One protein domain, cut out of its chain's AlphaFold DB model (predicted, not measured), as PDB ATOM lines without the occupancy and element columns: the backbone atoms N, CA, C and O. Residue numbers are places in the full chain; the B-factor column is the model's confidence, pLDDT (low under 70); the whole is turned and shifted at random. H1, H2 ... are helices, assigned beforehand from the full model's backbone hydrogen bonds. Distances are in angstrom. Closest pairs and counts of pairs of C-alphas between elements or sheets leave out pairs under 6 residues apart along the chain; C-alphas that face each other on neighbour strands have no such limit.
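This is residues 71 to 127 and 142 to 166 of the 472 residues of an uncharacterized protein of Daphnia pulex (UniProt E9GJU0). This is an open, loose zigzag of helices: H1, H2 and H3 follow one another with about right-angled corners, and the stretch 107 to 127 folds back beside H3. H4 begins near H2, and residues 152 to 166, with the end of H4 and all of H5, stick out as an arm. The 82 printed residues are all helix in class, with five named helices, H1 to H5 in chain order, and no named strand; the radius of gyration of the C-alphas is 16.1 A and the spans are 42 by 36 by 23 A.

Find C-alpha 71 at (14.793, 30.506, -48.861), where H1, residues 71 to 79, begins and runs 11.9 A. Next come H2, residues 82 to 94, 18.4 A, and H3, residues 96 to 106, 15.1 A. Past the cut, H4, residues 145 to 157, runs 17.6 A, and H5, residues 162 to 165, 4.8 A, ends at C-alpha 165, (2.135, 51.147, -39.331).

Look at Val 79 and Trp 85, the closest C-alphas of H1 and H2, 6.5 A apart: these helices are close but not clearly touching, about perpendicular at 78 degrees. H2 and H3 are likewise close but not clearly touching, at 77 degrees, closest at the C-alphas of Thr 92 and Leu 98, 6.8 A. H2 and H4 are near each other, with 5 pairs of C-alphas within 10 A; H3 and H4 are apart. In H1, H2, H3 and H4 every O i to N i+4 pair is within hydrogen-bond range; H5 is too short for one, and its one O i to N i+3 pair is within range.

The C-alphas of Thr 107 and Ala 166 are the two farthest apart, 47.1 A. Residues 128 to 141 are not printed; C-alphas 127 and 142 are 13.8 A apart across this cut. Of the links printed whole, H1 to H2, H2 to H3 and H4 to H5 are tight. Mean pLDDT of the printed part is 75.6; 36 residues are under 70, among them 142 to 165.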
ATOM      1  N   VAL A  71      15.984  30.287 -49.703       61.19
ATOM      2  CA  VAL A  71      14.793  30.506 -48.861       61.19
ATOM      3  C   VAL A  71      14.303  29.187 -48.259       61.19
ATOM      4  O   VAL A  71      14.030  29.138 -47.059       61.19
ATOM      5  N   HIS A  72      14.270  28.102 -49.033       61.25
ATOM      6  CA  HIS A  72      13.948  26.767 -48.535       61.25
ATOM      7  C   HIS A  72      14.959  26.285 -47.486       61.25
ATOM      8  O   HIS A  72      14.547  25.782 -46.441       61.25
ATOM      9  N   HIS A  73      16.262  26.505 -47.682       69.81
ATOM     10  CA  HIS A  73      17.282  26.116 -46.707       69.81
ATOM     11  C   HIS A  73      17.204  26.935 -45.402       69.81
ATOM     12  O   HIS A  73      17.442  26.386 -44.321       69.81
ATOM     13  N   VAL A  74      16.828  28.220 -45.466       70.19
ATOM     14  CA  VAL A  74      16.559  29.055 -44.278       70.19
ATOM     15  C   VAL A  74      15.268  28.624 -43.576       70.19
ATOM     16  O   VAL A  74      15.252  28.493 -42.354       70.19
ATOM     17  N   LEU A  75      14.196  28.342 -44.320       64.12
ATOM     18  CA  LEU A  75      12.958  27.806 -43.746       64.12
ATOM     19  C   LEU A  75      13.206  26.462 -43.060       64.12
ATOM     20  O   LEU A  75      12.754  26.273 -41.934       64.12
ATOM     21  N   HIS A  76      13.983  25.565 -43.674       62.88
ATOM     22  CA  HIS A  76      14.410  24.333 -43.023       62.88
ATOM     23  C   HIS A  76      15.202  24.625 -41.743       62.88
ATOM     24  O   HIS A  76      14.805  24.124 -40.701       62.88
ATOM     25  N   SER A  77      16.251  25.455 -41.758       67.00
ATOM     26  CA  SER A  77      17.076  25.678 -40.556       67.00
ATOM     27  C   SER A  77      16.339  26.364 -39.396       67.00
ATOM     28  O   SER A  77      16.639  26.084 -38.235       67.00
ATOM     29  N   VAL A  78      15.354  27.221 -39.682       63.94
ATOM     30  CA  VAL A  78      14.512  27.865 -38.657       63.94
ATOM     31  C   VAL A  78      13.434  26.912 -38.131       63.94
ATOM     32  O   VAL A  78      13.168  26.895 -36.930       63.94
ATOM     33  N   VAL A  79      12.819  26.099 -38.997       57.97
ATOM     34  CA  VAL A  79      11.721  25.200 -38.608       57.97
ATOM     35  C   VAL A  79      12.230  23.899 -37.977       57.97
ATOM     36  O   VAL A  79      11.620  23.441 -37.017       57.97
ATOM     37  N   THR A  80      13.353  23.314 -38.422       56.72
ATOM     38  CA  THR A  80      13.873  22.027 -37.898       56.72
ATOM     39  C   THR A  80      14.431  22.089 -36.477       56.72
ATOM     40  O   THR A  80      14.744  21.043 -35.907       56.72
ATOM     41  N   SER A  81      14.509  23.269 -35.855       73.69
ATOM     42  CA  SER A  81      14.766  23.355 -34.419       73.69
ATOM     43  C   SER A  81      13.662  22.612 -33.656       73.69
ATOM     44  O   SER A  81      12.492  22.989 -33.713       73.69
ATOM     45  N   VAL A  82      14.025  21.545 -32.936       77.00
ATOM     46  CA  VAL A  82      13.072  20.610 -32.299       77.00
ATOM     47  C   VAL A  82      12.106  21.328 -31.344       77.00
ATOM     48  O   VAL A  82      10.921  21.004 -31.288       77.00
ATOM     49  N   SER A  83      12.576  22.372 -30.656       85.19
ATOM     50  CA  SER A  83      11.756  23.227 -29.784       85.19
ATOM     51  C   SER A  83      10.736  24.090 -30.541       85.19
ATOM     52  O   SER A  83       9.709  24.463 -29.977       85.19
ATOM     53  N   THR A  84      10.993  24.400 -31.814       80.50
ATOM     54  CA  THR A  84      10.083  25.152 -32.688       80.50
ATOM     55  C   THR A  84       9.019  24.231 -33.286       80.50
ATOM     56  O   THR A  84       7.840  24.577 -33.249       80.50
ATOM     57  N   TRP A  85       9.391  23.021 -33.725       82.31
ATOM     58  CA  TRP A  85       8.422  21.978 -34.098       82.31
ATOM     59  C   TRP A  85       7.462  21.645 -32.955       82.31
ATOM     60  O   TRP A  85       6.252  21.641 -33.172       82.31
ATOM     61  N   GLY A  86       7.976  21.433 -31.736       90.38
ATOM     62  CA  GLY A  86       7.144  21.152 -30.559       90.38
ATOM     63  C   GLY A  86       6.078  22.226 -30.323       90.38
ATOM     64  O   GLY A  86       4.902  21.900 -30.191       90.38
ATOM     65  N   ARG A  87       6.462  23.509 -30.393       85.19
ATOM     66  CA  ARG A  87       5.532  24.647 -30.268       85.19
ATOM     67  C   ARG A  87       4.495  24.712 -31.386       85.19
ATOM     68  O   ARG A  87       3.352  25.061 -31.114       85.19
ATOM     69  N   TYR A  88       4.855  24.381 -32.628       85.81
ATOM     70  CA  TYR A  88       3.872  24.317 -33.714       85.81
ATOM     71  C   TYR A  88       2.895  23.151 -33.542       85.81
ATOM     72  O   TYR A  88       1.711  23.329 -33.816       85.81
ATOM     73  N   VAL A  89       3.348  21.989 -33.059       88.56
ATOM     74  CA  VAL A  89       2.471  20.847 -32.743       88.56
ATOM     75  C   VAL A  89       1.529  21.190 -31.587       88.56
ATOM     76  O   VAL A  89       0.328  20.970 -31.706       88.56
ATOM     77  N   GLU A  90       2.042  21.794 -30.514       93.88
ATOM     78  CA  GLU A  90       1.262  22.254 -29.360       93.88
ATOM     79  C   GLU A  90       0.220  23.313 -29.760       93.88
ATOM     80  O   GLU A  90      -0.968  23.137 -29.500       93.88
ATOM     81  N   ALA A  91       0.619  24.360 -30.490       92.69
ATOM     82  CA  ALA A  91      -0.305  25.382 -30.984       92.69
ATOM     83  C   ALA A  91      -1.358  24.813 -31.956       92.69
ATOM     84  O   ALA A  91      -2.523  25.196 -31.891       92.69
ATOM     85  N   THR A  92      -0.980  23.858 -32.815       91.31
ATOM     86  CA  THR A  92      -1.917  23.154 -33.715       91.31
ATOM     87  C   THR A  92      -2.894  22.266 -32.939       91.31
ATOM     88  O   THR A  92      -4.045  22.123 -33.341       91.31
ATOM     89  N   ALA A  93      -2.460  21.677 -31.820       92.19
ATOM     90  CA  ALA A  93      -3.319  20.894 -30.940       92.19
ATOM     91  C   ALA A  93      -4.272  21.768 -30.104       92.19
ATOM     92  O   ALA A  93      -5.364  21.311 -29.767       92.19
ATOM     93  N   LEU A  94      -3.885  23.008 -29.793       94.69
ATOM     94  CA  LEU A  94      -4.696  23.962 -29.031       94.69
ATOM     95  C   LEU A  94      -5.644  24.817 -29.895       94.69
ATOM     96  O   LEU A  94      -6.578  25.395 -29.344       94.69
ATOM     97  N   ASP A  95      -5.455  24.901 -31.218       95.25
ATOM     98  CA  ASP A  95      -6.353  25.652 -32.110       95.25
ATOM     99  C   ASP A  95      -7.726  24.950 -32.249       95.25
ATOM    100  O   ASP A  95      -7.824  23.887 -32.882       95.25
ATOM    101  N   PRO A  96      -8.824  25.536 -31.722       94.12
ATOM    102  CA  PRO A  96     -10.151  24.927 -31.793       94.12
ATOM    103  C   PRO A  96     -10.675  24.829 -33.233       94.12
ATOM    104  O   PRO A  96     -11.482  23.951 -33.537       94.12
ATOM    105  N   THR A  97     -10.199  25.683 -34.142       93.06
ATOM    106  CA  THR A  97     -10.553  25.673 -35.569       93.06
ATOM    107  C   THR A  97      -9.982  24.443 -36.262       93.06
ATOM    108  O   THR A  97     -10.663  23.812 -37.071       93.06
ATOM    109  N   LEU A  98      -8.741  24.074 -35.928       93.56
ATOM    110  CA  LEU A  98      -8.068  22.910 -36.504       93.56
ATOM    111  C   LEU A  98      -8.559  21.603 -35.877       93.56
ATOM    112  O   LEU A  98      -8.708  20.618 -36.600       93.56
ATOM    113  N   GLN A  99      -8.923  21.595 -34.590       96.19
ATOM    114  CA  GLN A  99      -9.628  20.452 -33.992       96.19
ATOM    115  C   GLN A  99     -11.028  20.260 -34.603       96.19
ATOM    116  O   GLN A  99     -11.406  19.132 -34.905       96.19
ATOM    117  N   LEU A 100     -11.772  21.340 -34.875       94.88
ATOM    118  CA  LEU A 100     -13.078  21.270 -35.545       94.88
ATOM    119  C   LEU A 100     -12.968  20.850 -37.023       94.88
ATOM    120  O   LEU A 100     -13.816  20.116 -37.525       94.88
ATOM    121  N   LEU A 101     -11.912  21.264 -37.728       94.12
ATOM    122  CA  LEU A 101     -11.604  20.757 -39.069       94.12
ATOM    123  C   LEU A 101     -11.234  19.264 -39.029       94.12
ATOM    124  O   LEU A 101     -11.685  18.496 -39.876       94.12
ATOM    125  N   LYS A 102     -10.450  18.837 -38.033       94.81
ATOM    126  CA  LYS A 102     -10.070  17.434 -37.828       94.81
ATOM    127  C   LYS A 102     -11.288  16.549 -37.558       94.81
ATOM    128  O   LYS A 102     -11.388  15.496 -38.183       94.81
ATOM    129  N   THR A 103     -12.228  16.969 -36.705       95.38
ATOM    130  CA  THR A 103     -13.462  16.196 -36.486       95.38
ATOM    131  C   THR A 103     -14.312  16.132 -37.750       95.38
ATOM    132  O   THR A 103     -14.713  15.035 -38.114       95.38
ATOM    133  N   VAL A 104     -14.487  17.235 -38.491       95.00
ATOM    134  CA  VAL A 104     -15.195  17.241 -39.792       95.00
ATOM    135  C   VAL A 104     -14.551  16.294 -40.818       95.00
ATOM    136  O   VAL A 104     -15.260  15.639 -41.574       95.00
ATOM    137  N   ILE A 105     -13.220  16.172 -40.843       91.62
ATOM    138  CA  ILE A 105     -12.527  15.198 -41.705       91.62
ATOM    139  C   ILE A 105     -12.789  13.755 -41.233       91.62
ATOM    140  O   ILE A 105     -12.979  12.867 -42.063       91.62
ATOM    141  N   GLN A 106     -12.823  13.513 -39.918       94.38
ATOM    142  CA  GLN A 106     -13.060  12.187 -39.332       94.38
ATOM    143  C   GLN A 106     -14.521  11.717 -39.449       94.38
ATOM    144  O   GLN A 106     -14.754  10.533 -39.672       94.38
ATOM    145  N   THR A 107     -15.503  12.620 -39.361       92.50
ATOM    146  CA  THR A 107     -16.941  12.317 -39.516       92.50
ATOM    147  C   THR A 107     -17.394  12.197 -40.974       92.50
ATOM    148  O   THR A 107     -18.591  12.111 -41.227       92.50
ATOM    149  N   GLN A 108     -16.448  12.195 -41.921       89.69
ATOM    150  CA  GLN A 108     -16.646  12.454 -43.350       89.69
ATOM    151  C   GLN A 108     -17.091  13.897 -43.653       89.69
ATOM    152  O   GLN A 108     -17.767  14.563 -42.866       89.69
ATOM    153  N   TRP A 109     -16.694  14.389 -44.831       86.94
ATOM    154  CA  TRP A 109     -17.034  15.739 -45.277       86.94
ATOM    155  C   TRP A 109     -18.543  15.859 -45.554       86.94
ATOM    156  O   TRP A 109     -19.073  15.057 -46.325       86.94
ATOM    157  N   PRO A 110     -19.238  16.869 -44.998       90.31
ATOM    158  CA  PRO A 110     -20.660  17.069 -45.254       90.31
ATOM    159  C   PRO A 110     -20.924  17.431 -46.721       90.31
ATOM    160  O   PRO A 110     -20.244  18.278 -47.300       90.31
ATOM    161  N   GLU A 111     -21.964  16.834 -47.304       89.12
ATOM    162  CA  GLU A 111     -22.330  17.015 -48.715       89.12
ATOM    163  C   GLU A 111     -22.644  18.475 -49.079       89.12
ATOM    164  O   GLU A 111     -22.354  18.931 -50.190       89.12
ATOM    165  N   LYS A 112     -23.269  19.217 -48.154       89.12
ATOM    166  CA  LYS A 112     -23.833  20.548 -48.412       89.12
ATOM    167  C   LYS A 112     -23.137  21.601 -47.559       89.12
ATOM    168  O   LYS A 112     -23.145  21.536 -46.333       89.12
ATOM    169  N   ARG A 113     -22.659  22.673 -48.202       84.44
ATOM    170  CA  ARG A 113     -21.959  23.812 -47.568       84.44
ATOM    171  C   ARG A 113     -22.734  24.493 -46.420       84.44
ATOM    172  O   ARG A 113     -22.140  25.160 -45.572       84.44
ATOM    173  N   ALA A 114     -24.057  24.321 -46.378       89.50
ATOM    174  CA  ALA A 114     -24.915  24.766 -45.281       89.50
ATOM    175  C   ALA A 114     -24.665  24.002 -43.962       89.50
ATOM    176  O   ALA A 114     -24.714  24.620 -42.902       89.50
ATOM    177  N   GLN A 115     -24.348  22.703 -44.036       91.19
ATOM    178  CA  GLN A 115     -24.077  21.815 -42.894       91.19
ATOM    179  C   GLN A 115     -22.683  22.048 -42.281       91.19
ATOM    180  O   GLN A 115     -22.431  21.666 -41.143       91.19
ATOM    181  N   CYS A 116     -21.763  22.678 -43.019       91.25
ATOM    182  CA  CYS A 116     -20.416  22.971 -42.535       91.25
ATOM    183  C   CYS A 116     -20.452  23.984 -41.370       91.25
ATOM    184  O   CYS A 116     -21.058  25.050 -41.532       91.25
ATOM    185  N   PRO A 117     -19.760  23.740 -40.241       93.38
ATOM    186  CA  PRO A 117     -19.641  24.716 -39.158       93.38
ATOM    187  C   PRO A 117     -19.055  26.049 -39.643       93.38
ATOM    188  O   PRO A 117     -18.123  26.069 -40.449       93.38
ATOM    189  N   ALA A 118     -19.578  27.175 -39.144       90.44
ATOM    190  CA  ALA A 118     -19.239  28.510 -39.650       90.44
ATOM    191  C   ALA A 118     -17.727  28.812 -39.641       90.44
ATOM    192  O   ALA A 118     -17.214  29.349 -40.620       90.44
ATOM    193  N   ALA A 119     -17.011  28.386 -38.594       89.69
ATOM    194  CA  ALA A 119     -15.563  28.560 -38.460       89.69
ATOM    195  C   ALA A 119     -14.733  27.791 -39.512       89.69
ATOM    196  O   ALA A 119     -13.617  28.197 -39.818       89.69
ATOM    197  N   VAL A 120     -15.274  26.720 -40.107       91.69
ATOM    198  CA  VAL A 120     -14.586  25.901 -41.128       91.69
ATOM    199  C   VAL A 120     -14.900  26.385 -42.556       91.69
ATOM    200  O   VAL A 120     -14.175  26.068 -43.499       91.69
ATOM    201  N   LYS A 121     -15.934  27.222 -42.743       87.75
ATOM    202  CA  LYS A 121     -16.328  27.766 -44.062       87.75
ATOM    203  C   LYS A 121     -15.231  28.540 -44.823       87.75
ATOM    204  O   LYS A 121     -15.303  28.503 -46.050       87.75
ATOM    205  N   PRO A 122     -14.237  29.202 -44.189       84.06
ATOM    206  CA  PRO A 122     -13.097  29.801 -44.896       84.06
ATOM    207  C   PRO A 122     -12.075  28.780 -45.424       84.06
ATOM    208  O   PRO A 122     -11.381  29.068 -46.396       84.06
ATOM    209  N   CYS A 123     -11.980  27.601 -44.802       79.12
ATOM    210  CA  CYS A 123     -11.054  26.531 -45.195       79.12
ATOM    211  C   CYS A 123     -11.586  25.689 -46.367       79.12
ATOM    212  O   CYS A 123     -10.828  24.960 -47.006       79.12
ATOM    213  N   LEU A 124     -12.886  25.789 -46.658       76.62
ATOM    214  CA  LEU A 124     -13.516  25.180 -47.824       76.62
ATOM    215  C   LEU A 124     -13.223  26.011 -49.076       76.62
ATOM    216  O   LEU A 124     -13.672  27.154 -49.200       76.62
ATOM    217  N   LEU A 125     -12.502  25.412 -50.027       60.38
ATOM    218  CA  LEU A 125     -12.311  25.999 -51.351       60.38
ATOM    219  C   LEU A 125     -13.649  26.195 -52.082       60.38
ATOM    220  O   LEU A 125     -14.656  25.540 -51.811       60.38
ATOM    221  N   LYS A 126     -13.633  27.142 -53.023       55.38
ATOM    222  CA  LYS A 126     -14.781  27.526 -53.850       55.38
ATOM    223  C   LYS A 126     -15.310  26.318 -54.638       55.38
ATOM    224  O   LYS A 126     -14.526  25.490 -55.089       55.38
ATOM    225  N   GLU A 127     -16.629  26.249 -54.805       55.06
ATOM    226  CA  GLU A 127     -17.333  25.139 -55.464       55.06
ATOM    227  C   GLU A 127     -16.734  24.795 -56.837       55.06
ATOM    228  O   GLU A 127     -16.588  25.661 -57.704       55.06
ATOM    229  N   CYS A 142      -4.403  24.446 -52.106       45.75
ATOM    230  CA  CYS A 142      -4.363  24.983 -50.746       45.75
ATOM    231  C   CYS A 142      -2.899  25.293 -50.390       45.75
ATOM    232  O   CYS A 142      -2.048  24.422 -50.591       45.75
ATOM    233  N   PRO A 143      -2.580  26.474 -49.831       53.06
ATOM    234  CA  PRO A 143      -1.323  26.647 -49.117       53.06
ATOM    235  C   PRO A 143      -1.273  25.615 -47.984       53.06
ATOM    236  O   PRO A 143      -2.298  25.356 -47.347       53.06
ATOM    237  N   ALA A 144      -0.108  25.014 -47.728       61.03
ATOM    238  CA  ALA A 144       0.029  24.050 -46.636       61.03
ATOM    239  C   ALA A 144      -0.400  24.684 -45.292       61.03
ATOM    240  O   ALA A 144      -0.298  25.907 -45.150       61.03
ATOM    241  N   PRO A 145      -0.827  23.905 -44.277       54.75
ATOM    242  CA  PRO A 145      -1.232  24.460 -42.982       54.75
ATOM    243  C   PRO A 145      -0.169  25.365 -42.347       54.75
ATOM    244  O   PRO A 145      -0.510  26.373 -41.742       54.75
ATOM    245  N   SER A 146       1.117  25.081 -42.579       62.75
ATOM    246  CA  SER A 146       2.246  25.949 -42.223       62.75
ATOM    247  C   SER A 146       2.230  27.309 -42.933       62.75
ATOM    248  O   SER A 146       2.523  28.315 -42.299       62.75
ATOM    249  N   VAL A 147       1.847  27.373 -44.210       62.47
ATOM    250  CA  VAL A 147       1.729  28.617 -44.993       62.47
ATOM    251  C   VAL A 147       0.464  29.395 -44.616       62.47
ATOM    252  O   VAL A 147       0.484  30.623 -44.607       62.47
ATOM    253  N   LEU A 148      -0.623  28.715 -44.231       59.19
ATOM    254  CA  LEU A 148      -1.793  29.373 -43.634       59.19
ATOM    255  C   LEU A 148      -1.480  29.911 -42.230       59.19
ATOM    256  O   LEU A 148      -1.797  31.060 -41.948       59.19
ATOM    257  N   LEU A 149      -0.774  29.152 -41.385       57.34
ATOM    258  CA  LEU A 149      -0.287  29.613 -40.080       57.34
ATOM    259  C   LEU A 149       0.742  30.744 -40.209       57.34
ATOM    260  O   LEU A 149       0.706  31.677 -39.412       57.34
ATOM    261  N   GLN A 150       1.613  30.727 -41.220       63.44
ATOM    262  CA  GLN A 150       2.485  31.859 -41.555       63.44
ATOM    263  C   GLN A 150       1.670  33.054 -42.057       63.44
ATOM    264  O   GLN A 150       1.916  34.168 -41.616       63.44
ATOM    265  N   GLY A 151       0.666  32.851 -42.912       59.84
ATOM    266  CA  GLY A 151      -0.226  33.909 -43.391       59.84
ATOM    267  C   GLY A 151      -1.065  34.544 -42.276       59.84
ATOM    268  O   GLY A 151      -1.262  35.758 -42.278       59.84
ATOM    269  N   CYS A 152      -1.514  33.754 -41.301       58.84
ATOM    270  CA  CYS A 152      -2.236  34.223 -40.121       58.84
ATOM    271  C   CYS A 152      -1.304  34.860 -39.083       58.84
ATOM    272  O   CYS A 152      -1.672  35.890 -38.531       58.84
ATOM    273  N   ASN A 153      -0.082  34.353 -38.878       55.59
ATOM    274  CA  ASN A 153       0.927  35.054 -38.074       55.59
ATOM    275  C   ASN A 153       1.336  36.378 -38.730       55.59
ATOM    276  O   ASN A 153       1.375  37.394 -38.055       55.59
ATOM    277  N   LEU A 154       1.560  36.420 -40.045       50.84
ATOM    278  CA  LEU A 154       1.859  37.661 -40.763       50.84
ATOM    279  C   LEU A 154       0.705  38.665 -40.660       50.84
ATOM    280  O   LEU A 154       0.966  39.844 -40.469       50.84
ATOM    281  N   ARG A 155      -0.560  38.223 -40.713       55.38
ATOM    282  CA  ARG A 155      -1.723  39.101 -40.486       55.38
ATOM    283  C   ARG A 155      -1.902  39.509 -39.021       55.38
ATOM    284  O   ARG A 155      -2.297  40.634 -38.785       55.38
ATOM    285  N   GLY A 156      -1.624  38.633 -38.055       51.78
ATOM    286  CA  GLY A 156      -1.764  38.918 -36.620       51.78
ATOM    287  C   GLY A 156      -0.592  39.698 -36.009       51.78
ATOM    288  O   GLY A 156      -0.758  40.348 -34.983       51.78
ATOM    289  N   VAL A 157       0.584  39.645 -36.642       52.16
ATOM    290  CA  VAL A 157       1.798  40.391 -36.265       52.16
ATOM    291  C   VAL A 157       1.955  41.670 -37.097       52.16
ATOM    292  O   VAL A 157       2.634  42.590 -36.649       52.16
ATOM    293  N   LEU A 158       1.287  41.792 -38.255       50.41
ATOM    294  CA  LEU A 158       0.996  43.098 -38.851       50.41
ATOM    295  C   LEU A 158       0.037  43.852 -37.917       50.41
ATOM    296  O   LEU A 158      -1.109  43.433 -37.752       50.41
ATOM    297  N   PRO A 159       0.461  44.963 -37.299       52.66
ATOM    298  CA  PRO A 159      -0.405  45.677 -36.386       52.66
ATOM    299  C   PRO A 159      -1.413  46.496 -37.196       52.66
ATOM    300  O   PRO A 159      -1.050  47.497 -37.807       52.66
ATOM    301  N   PHE A 160      -2.695  46.129 -37.146       56.25
ATOM    302  CA  PHE A 160      -3.811  46.919 -37.702       56.25
ATOM    303  C   PHE A 160      -4.094  48.220 -36.912       56.25
ATOM    304  O   PHE A 160      -5.231  48.671 -36.819       56.25
ATOM    305  N   ILE A 161      -3.062  48.799 -36.298       62.50
ATOM    306  CA  ILE A 161      -3.095  50.041 -35.532       62.50
ATOM    307  C   ILE A 161      -2.199  51.018 -36.289       62.50
ATOM    308  O   ILE A 161      -0.988  50.803 -36.357       62.50
ATOM    309  N   ASP A 162      -2.758  52.103 -36.829       60.75
ATOM    310  CA  ASP A 162      -2.020  53.035 -37.699       60.75
ATOM    311  C   ASP A 162      -0.760  53.619 -37.032       60.75
ATOM    312  O   ASP A 162       0.282  53.777 -37.670       60.75
ATOM    313  N   ALA A 163      -0.804  53.824 -35.710       66.06
ATOM    314  CA  ALA A 163       0.336  54.260 -34.894       66.06
ATOM    315  C   ALA A 163       1.533  53.277 -34.878       66.06
ATOM    316  O   ALA A 163       2.629  53.653 -34.465       66.06
ATOM    317  N   LEU A 164       1.338  52.027 -35.312       61.91
ATOM    318  CA  LEU A 164       2.383  51.011 -35.479       61.91
ATOM    319  C   LEU A 164       2.687  50.692 -36.955       61.91
ATOM    320  O   LEU A 164       3.721  50.084 -37.231       61.91
ATOM    321  N   LEU A 165       1.833  51.122 -37.893       68.94
ATOM    322  CA  LEU A 165       2.135  51.147 -39.331       68.94
ATOM    323  C   LEU A 165       3.067  52.317 -39.695       68.94
ATOM    324  O   LEU A 165       3.812  52.237 -40.672       68.94
ATOM    325  N   ALA A 166       3.079  53.382 -38.885       73.56
ATOM    326  CA  ALA A 166       4.071  54.447 -38.969       73.56
ATOM    327  C   ALA A 166       5.501  53.897 -38.725       73.56
ATOM    328  O   ALA A 166       5.778  53.342 -37.654       73.56
TER     329      ALA A 166